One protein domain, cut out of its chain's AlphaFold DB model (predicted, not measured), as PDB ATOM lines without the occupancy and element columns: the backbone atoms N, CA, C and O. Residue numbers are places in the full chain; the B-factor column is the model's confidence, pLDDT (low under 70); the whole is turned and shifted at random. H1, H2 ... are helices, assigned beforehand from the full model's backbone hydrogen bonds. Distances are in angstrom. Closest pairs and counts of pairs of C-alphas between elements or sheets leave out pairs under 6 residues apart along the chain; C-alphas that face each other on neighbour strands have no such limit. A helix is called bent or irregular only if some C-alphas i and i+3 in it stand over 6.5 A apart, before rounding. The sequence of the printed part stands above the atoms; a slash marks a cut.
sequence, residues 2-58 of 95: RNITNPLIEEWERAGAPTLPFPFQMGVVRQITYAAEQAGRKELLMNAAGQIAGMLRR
ATOM      1  N   ARG A   2     158.456 161.870 138.574       91.44
ATOM      2  CA  ARG A   2     157.876 162.400 139.819       91.44
ATOM      3  C   ARG A   2     157.581 161.249 140.782       91.44
ATOM      4  O   ARG A   2     156.975 160.255 140.387       91.44
ATOM      5  N   ASN A   3     158.033 161.397 142.018       93.25
ATOM      6  CA  ASN A   3     157.902 160.410 143.079       93.25
ATOM      7  C   ASN A   3     157.228 161.067 144.291       93.25
ATOM      8  O   ASN A   3     157.318 162.288 144.449       93.25
ATOM      9  N   ILE A   4     156.566 160.276 145.134       93.44
ATOM     10  CA  ILE A   4     156.235 160.724 146.489       93.44
ATOM     11  C   ILE A   4     157.551 161.017 147.219       93.44
ATOM     12  O   ILE A   4     158.467 160.192 147.180       93.44
ATOM     13  N   THR A   5     157.649 162.193 147.849       92.81
ATOM     14  CA  THR A   5     158.809 162.559 148.674       92.81
ATOM     15  C   THR A   5     159.029 161.490 149.728       92.81
ATOM     16  O   THR A   5     158.080 161.054 150.385       92.81
ATOM     17  N   ASN A   6     160.270 161.032 149.847       93.50
ATOM     18  CA  ASN A   6     160.596 159.930 150.723       93.50
ATOM     19  C   ASN A   6     161.993 160.092 151.344       93.50
ATOM     20  O   ASN A   6     162.806 160.842 150.796       93.50
ATOM     21  N   PRO A   7     162.297 159.378 152.446       94.94
ATOM     22  CA  PRO A   7     163.557 159.570 153.164       94.94
ATOM     23  C   PRO A   7     164.802 159.280 152.318       94.94
ATOM     24  O   PRO A   7     165.834 159.915 152.499       94.94
ATOM     25  N   LEU A   8     164.726 158.339 151.369       92.56
ATOM     26  CA  LEU A   8     165.856 158.025 150.492       92.56
ATOM     27  C   LEU A   8     166.181 159.194 149.550       92.56
ATOM     28  O   LEU A   8     167.351 159.496 149.346       92.56
ATOM     29  N   ILE A   9     165.160 159.845 148.984       92.19
ATOM     30  CA  ILE A   9     165.333 161.028 148.131       92.19
ATOM     31  C   ILE A   9     165.917 162.178 148.947       92.19
ATOM     32  O   ILE A   9     166.903 162.769 148.523       92.19
ATOM     33  N   GLU A  10     165.342 162.459 150.117       94.56
ATOM     34  CA  GLU A  10     165.789 163.557 150.982       94.56
ATOM     35  C   GLU A  10     167.261 163.396 151.379       94.56
ATOM     36  O   GLU A  10     168.038 164.344 151.277       94.56
ATOM     37  N   GLU A  11     167.672 162.189 151.774       93.56
ATOM     38  CA  GLU A  11     169.065 161.926 152.138       93.56
ATOM     39  C   GLU A  11     170.004 161.919 150.930       93.56
ATOM     40  O   GLU A  11     171.136 162.389 151.033       93.56
ATOM     41  N   TRP A  12     169.545 161.456 149.765       90.69
ATOM     42  CA  TRP A  12     170.337 161.534 148.537       90.69
ATOM     43  C   TRP A  12     170.593 162.986 148.117       90.69
ATOM     44  O   TRP A  12     171.722 163.351 147.784       90.69
ATOM     45  N   GLU A  13     169.561 163.830 148.167       92.25
ATOM     46  CA  GLU A  13     169.661 165.264 147.883       92.25
ATOM     47  C   GLU A  13     170.551 165.973 148.910       92.25
ATOM     48  O   GLU A  13     171.431 166.748 148.530       92.25
ATOM     49  N   ARG A  14     170.394 165.655 150.203       95.56
ATOM     50  CA  ARG A  14     171.234 166.185 151.287       95.56
ATOM     51  C   ARG A  14     172.707 165.818 151.112       95.56
ATOM     52  O   ARG A  14     173.572 166.651 151.377       95.56
ATOM     53  N   ALA A  15     172.998 164.590 150.684       93.31
ATOM     54  CA  ALA A  15     174.363 164.111 150.497       93.31
ATOM     55  C   ALA A  15     175.108 164.852 149.373       93.31
ATOM     56  O   ALA A  15     176.338 164.846 149.357       93.31
ATOM     57  N   GLY A  16     174.388 165.466 148.424       91.19
ATOM     58  CA  GLY A  16     174.981 166.225 147.317       91.19
ATOM     59  C   GLY A  16     175.858 165.385 146.380       91.19
ATOM     60  O   GLY A  16     176.653 165.935 145.618       91.19
ATOM     61  N   ALA A  17     175.749 164.055 146.442       86.75
ATOM     62  CA  ALA A  17     176.563 163.153 145.643       86.75
ATOM     63  C   ALA A  17     176.135 163.207 144.164       86.75
ATOM     64  O   ALA A  17     174.936 163.165 143.863       86.75
ATOM     65  N   PRO A  18     177.087 163.255 143.214       89.56
ATOM     66  CA  PRO A  18     176.745 163.231 141.803       89.56
ATOM     67  C   PRO A  18     176.079 161.898 141.447       89.56
ATOM     68  O   PRO A  18     176.596 160.817 141.734       89.56
ATOM     69  N   THR A  19     174.929 161.966 140.781       89.88
ATOM     70  CA  THR A  19     174.281 160.774 140.234       89.88
ATOM     71  C   THR A  19     175.071 160.256 139.039       89.88
ATOM     72  O   THR A  19     175.456 161.039 138.169       89.88
ATOM     73  N   LEU A  20     175.242 158.937 138.937       92.25
ATOM     74  CA  LEU A  20     175.800 158.323 137.730       92.25
ATOM     75  C   LEU A  20     174.946 158.658 136.489       92.25
ATOM     76  O   LEU A  20     173.753 158.926 136.628       92.25
ATOM     77  N   PRO A  21     175.495 158.610 135.266       93.25
ATOM     78  CA  PRO A  21     174.692 158.734 134.054       93.25
ATOM     79  C   PRO A  21     173.653 157.611 133.934       93.25
ATOM     80  O   PRO A  21     173.848 156.502 134.437       93.25
ATOM     81  N   PHE A  22     172.548 157.871 133.238       88.88
ATOM     82  CA  PHE A  22     171.584 156.824 132.902       88.88
ATOM     83  C   PHE A  22     172.231 155.767 131.979       88.88
ATOM     84  O   PHE A  22     172.944 156.156 131.053       88.88
ATOM     85  N   PRO A  23     171.984 154.454 132.180       88.88
ATOM     86  CA  PRO A  23     171.121 153.822 133.193       88.88
ATOM     87  C   PRO A  23     171.860 153.358 134.466       88.88
ATOM     88  O   PRO A  23     171.285 152.645 135.289       88.88
ATOM     89  N   PHE A  24     173.128 153.735 134.651       92.19
ATOM     90  CA  PHE A  24     174.017 153.174 135.680       92.19
ATOM     91  C   PHE A  24     173.576 153.445 137.124       92.19
ATOM     92  O   PHE A  24     173.939 152.694 138.028       92.19
ATOM     93  N   GLN A  25     172.736 154.460 137.344       90.44
ATOM     94  CA  GLN A  25     172.114 154.764 138.641       90.44
ATOM     95  C   GLN A  25     171.401 153.541 139.245       90.44
ATOM     96  O   GLN A  25     171.490 153.300 140.449       90.44
ATOM     97  N   MET A  26     170.763 152.716 138.405       86.31
ATOM     98  CA  MET A  26     170.046 151.519 138.855       86.31
ATOM     99  C   MET A  26     170.973 150.474 139.479       86.31
ATOM    100  O   MET A  26     170.539 149.734 140.356       86.31
ATOM    101  N   GLY A  27     172.245 150.421 139.072       88.31
ATOM    102  CA  GLY A  27     173.221 149.495 139.650       88.31
ATOM    103  C   GLY A  27     173.478 149.762 141.134       88.31
ATOM    104  O   GLY A  27     173.584 148.821 141.915       88.31
ATOM    105  N   VAL A  28     173.504 151.039 141.528       86.38
ATOM    106  CA  VAL A  28     173.706 151.466 142.921       86.38
ATOM    107  C   VAL A  28     172.425 151.287 143.734       86.38
ATOM    108  O   VAL A  28     172.442 150.715 144.821       86.38
ATOM    109  N   VAL A  29     171.290 151.727 143.186       89.62
ATOM    110  CA  VAL A  29     170.010 151.743 143.910       89.62
ATOM    111  C   VAL A  29     169.453 150.334 144.139       89.62
ATOM    112  O   VAL A  29     168.815 150.092 145.160       89.62
ATOM    113  N   ARG A  30     169.736 149.368 143.254       91.94
ATOM    114  CA  ARG A  30     169.152 148.014 143.318       91.94
ATOM    115  C   ARG A  30     169.396 147.292 144.644       91.94
ATOM    116  O   ARG A  30     168.489 146.622 145.128       91.94
ATOM    117  N   GLN A  31     170.586 147.424 145.231       91.38
ATOM    118  CA  GLN A  31     170.895 146.780 146.515       91.38
ATOM    119  C   GLN A  31     170.101 147.409 147.667       91.38
ATOM    120  O   GLN A  31     169.600 146.699 148.537       91.38
ATOM    121  N   ILE A  32     169.923 148.734 147.630       91.50
ATOM    122  CA  ILE A  32     169.121 149.479 148.608       91.50
ATOM    123  C   ILE A  32     167.649 149.074 148.490       91.50
ATOM    124  O   ILE A  32     167.028 148.737 149.495       91.50
ATOM    125  N   THR A  33     167.103 149.046 147.267       92.75
ATOM    126  CA  THR A  33     165.717 148.626 147.013       92.75
ATOM    127  C   THR A  33     165.475 147.196 147.485       92.75
ATOM    128  O   THR A  33     164.509 146.961 148.201       92.75
ATOM    129  N   TYR A  34     166.375 146.261 147.164       95.31
ATOM    130  CA  TYR A  34     166.250 144.867 147.593       95.31
ATOM    131  C   TYR A  34     166.220 144.740 149.122       95.31
ATOM    132  O   TYR A  34     165.325 144.103 149.674       95.31
ATOM    133  N   ALA A  35     167.152 145.387 149.828       95.81
ATOM    134  CA  ALA A  35     167.171 145.369 151.290       95.81
ATOM    135  C   ALA A  35     165.912 146.016 151.899       95.81
ATOM    136  O   ALA A  35     165.353 145.492 152.863       95.81
ATOM    137  N   ALA A  36     165.435 147.122 151.320       96.00
ATOM    138  CA  ALA A  36     164.211 147.790 151.752       96.00
ATOM    139  C   ALA A  36     162.964 146.913 151.554       96.00
ATOM    140  O   ALA A  36     162.114 146.865 152.443       96.00
ATOM    141  N   GLU A  37     162.868 146.183 150.440       96.00
ATOM    142  CA  GLU A  37     161.790 145.221 150.186       96.00
ATOM    143  C   GLU A  37     161.790 144.090 151.219       96.00
ATOM    144  O   GLU A  37     160.751 143.828 151.828       96.00
ATOM    145  N   GLN A  38     162.949 143.474 151.478       97.81
ATOM    146  CA  GLN A  38     163.080 142.406 152.479       97.81
ATOM    147  C   GLN A  38     162.717 142.886 153.891       97.81
ATOM    148  O   GLN A  38     162.115 142.150 154.668       97.81
ATOM    149  N   ALA A  39     163.048 144.136 154.216       97.38
ATOM    150  CA  ALA A  39     162.725 144.753 155.497       97.38
ATOM    151  C   ALA A  39     161.304 145.358 155.558       97.38
ATOM    152  O   ALA A  39     160.943 145.957 156.571       97.38
ATOM    153  N   GLY A  40     160.504 145.263 154.488       96.19
ATOM    154  CA  GLY A  40     159.155 145.840 154.427       96.19
ATOM    155  C   GLY A  40     159.107 147.377 154.461       96.19
ATOM    156  O   GLY A  40     158.050 147.951 154.725       96.19
ATOM    157  N   ARG A  41     160.226 148.054 154.184       95.88
ATOM    158  CA  ARG A  41     160.403 149.516 154.245       95.88
ATOM    159  C   ARG A  41     159.910 150.194 152.962       95.88
ATOM    160  O   ARG A  41     160.694 150.712 152.167       95.88
ATOM    161  N   LYS A  42     158.594 150.160 152.731       93.06
ATOM    162  CA  LYS A  42     157.943 150.672 151.505       93.06
ATOM    163  C   LYS A  42     158.187 152.163 151.248       93.06
ATOM    164  O   LYS A  42     158.173 152.610 150.103       93.06
ATOM    165  N   GLU A  43     158.430 152.937 152.295       93.81
ATOM    166  CA  GLU A  43     158.777 154.351 152.206       93.81
ATOM    167  C   GLU A  43     160.153 154.591 151.571       93.81
ATOM    168  O   GLU A  43     160.396 155.679 151.082       93.81
ATOM    169  N   LEU A  44     161.046 153.601 151.508       94.50
ATOM    170  CA  LEU A  44     162.344 153.739 150.830       94.50
ATOM    171  C   LEU A  44     162.295 153.326 149.351       94.50
ATOM    172  O   LEU A  44     163.301 153.412 148.649       94.50
ATOM    173  N   LEU A  45     161.139 152.868 148.869       93.44
ATOM    174  CA  LEU A  45     160.967 152.387 147.501       93.44
ATOM    175  C   LEU A  45     160.585 153.518 146.536       93.44
ATOM    176  O   LEU A  45     160.220 154.631 146.926       93.44
ATOM    177  N   MET A  46     160.664 153.217 145.240       90.12
ATOM    178  CA  MET A  46     160.186 154.112 144.190       90.12
ATOM    179  C   MET A  46     158.650 154.110 144.163       90.12
ATOM    180  O   MET A  46     158.031 153.127 143.768       90.12
ATOM    181  N   ASN A  47     158.045 155.236 144.532       90.50
ATOM    182  CA  ASN A  47     156.601 155.438 144.668       90.50
ATOM    183  C   ASN A  47     156.102 156.443 143.613       90.50
ATOM    184  O   ASN A  47     155.645 157.545 143.932       90.50
ATOM    185  N   ALA A  48     156.258 156.088 142.334       92.56
ATOM    186  CA  ALA A  48     155.930 156.963 141.210       92.56
ATOM    187  C   ALA A  48     154.495 157.511 141.320       92.56
ATOM    188  O   ALA A  48     153.531 156.747 141.352       92.56
ATOM    189  N   ALA A  49     154.355 158.837 141.370       94.81
ATOM    190  CA  ALA A  49     153.067 159.475 141.607       94.81
ATOM    191  C   ALA A  49     152.985 160.872 140.985       94.81
ATOM    192  O   ALA A  49     153.951 161.637 140.966       94.81
ATOM    193  N   GLY A  50     151.796 161.218 140.490       94.38
ATOM    194  CA  GLY A  50     151.455 162.582 140.087       94.38
ATOM    195  C   GLY A  50     151.054 163.455 141.282       94.38
ATOM    196  O   GLY A  50     150.792 162.956 142.373       94.38
ATOM    197  N   GLN A  51     150.936 164.769 141.068       95.44
ATOM    198  CA  GLN A  51     150.542 165.720 142.124       95.44
ATOM    199  C   GLN A  51     149.122 165.477 142.668       95.44
ATOM    200  O   GLN A  51     148.834 165.819 143.808       95.44
ATOM    201  N   ILE A  52     148.253 164.834 141.884       95.44
ATOM    202  CA  ILE A  52     146.877 164.506 142.277       95.44
ATOM    203  C   ILE A  52     146.771 163.312 143.240       95.44
ATOM    204  O   ILE A  52     145.686 163.027 143.740       95.44
ATOM    205  N   ALA A  53     147.872 162.607 143.532       93.75
ATOM    206  CA  ALA A  53     147.838 161.387 144.346       93.75
ATOM    207  C   ALA A  53     147.194 161.595 145.732       93.75
ATOM    208  O   ALA A  53     146.482 160.714 146.205       93.75
ATOM    209  N   GLY A  54     147.350 162.780 146.338       93.44
ATOM    210  CA  GLY A  54     146.721 163.125 147.621       93.44
ATOM    211  C   GLY A  54     145.191 163.264 147.583       93.44
ATOM    212  O   GLY A  54     144.557 163.325 148.632       93.44
ATOM    213  N   MET A  55     144.574 163.302 146.397       95.75
ATOM    214  CA  MET A  55     143.113 163.345 146.247       95.75
ATOM    215  C   MET A  55     142.467 161.952 146.281       95.75
ATOM    216  O   MET A  55     141.245 161.845 146.392       95.75
ATOM    217  N   LEU A  56     143.258 160.878 146.199       93.75
ATOM    218  CA  LEU A  56     142.752 159.507 146.218       93.75
ATOM    219  C   LEU A  56     142.365 159.102 147.647       93.75
ATOM    220  O   LEU A  56     143.206 159.041 148.537       93.75
ATOM    221  N   ARG A  57     141.078 158.801 147.867       95.19
ATOM    222  CA  ARG A  57     140.535 158.439 149.196       95.19
ATOM    223  C   ARG A  57     140.110 156.980 149.338       95.19
ATOM    224  O   ARG A  57     139.829 156.529 150.441       95.19
ATOM    225  N   ARG A  58     139.984 156.257 148.226       95.50
ATOM    226  CA  ARG A  58     139.461 154.886 148.189       95.50
ATOM    227  C   ARG A  58     140.000 154.132 146.982       95.50
ATOM    228  O   ARG A  58     140.214 154.731 145.930       95.50
TER     229      ARG A  58
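AT A GLANCE: This is residues 2 to 58 of the 95 residues of an uncharacterized protein of Chloroflexi bacterium (UniProt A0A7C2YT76). The printed part is a loose, open frame of helices and loops: H1 and H2 make two sides of it, joined by residues 16 to 24, and after H2 a long stretch folds back past the first printed residues to H3 at the far end of the longest axis. Residues 10 to 18 and 21 to 27, which take in 10 to 15 of H1 and 25 to 27 of H2, stick out from the rest. The 57 printed residues hold three named helices, in the order H1, H2, H3, and no named strand; the class is all helix, with 28 residues, under half, in named elements. The whole is loose, with a radius of gyration of the C-alphas of 13.0 A, and spans 37 by 25 by 21 A.

IN THESE COORDINATES: Begin at Arg 2 and go along to C-alpha 7 at (163.557, 159.570, 153.164), where H1, residues 7 to 15, starts; its first and last C-alphas are 12.0 A apart. Go on to C-alpha 25 at (172.114, 154.764, 138.641), and you are at the first residue of H2, residues 25 to 38, the longest helix by residues, 20.6 A from first to last C-alpha. H3, residues 51 to 55, is 8.8 A long and ends with C-alpha 55 at (143.113, 163.345, 146.247).

HOW THE PARTS SIT: Look at the three helices in pairs: H1 and H2 are apart, H2 and H3 are apart, and H1 and H3 are apart, with no C-alpha of the one within 8 A of the other. In H1 every O i to N i+4 pair is within hydrogen-bond range; in H2 it is 8 of 10, and in H3 it is 0 of 1, beside 1 of 2 O i to N i+3 pairs. H2 is irregular, but only just: its C-alphas 28 and 31 are 6.54 A apart. H3 is irregular too, with C-alphas 51 and 54 lying 7.2 A apart.

THE WHOLE: The C-alphas of Pro 18 and Arg 58 are the two farthest apart, at 38.7 A, while those of Arg 2 and Arg 58 are 21.6 A apart. Without the stretches that stand free, the body has 41 residues and spans 32 by 26 by 13 A. The link from H1 to H2 is short, with 9 residues; the link from H2 to H3, residues 39 to 50, is long, with 12. The printed part has no cut. Its mean pLDDT is 92.8, and no printed residue is under 70.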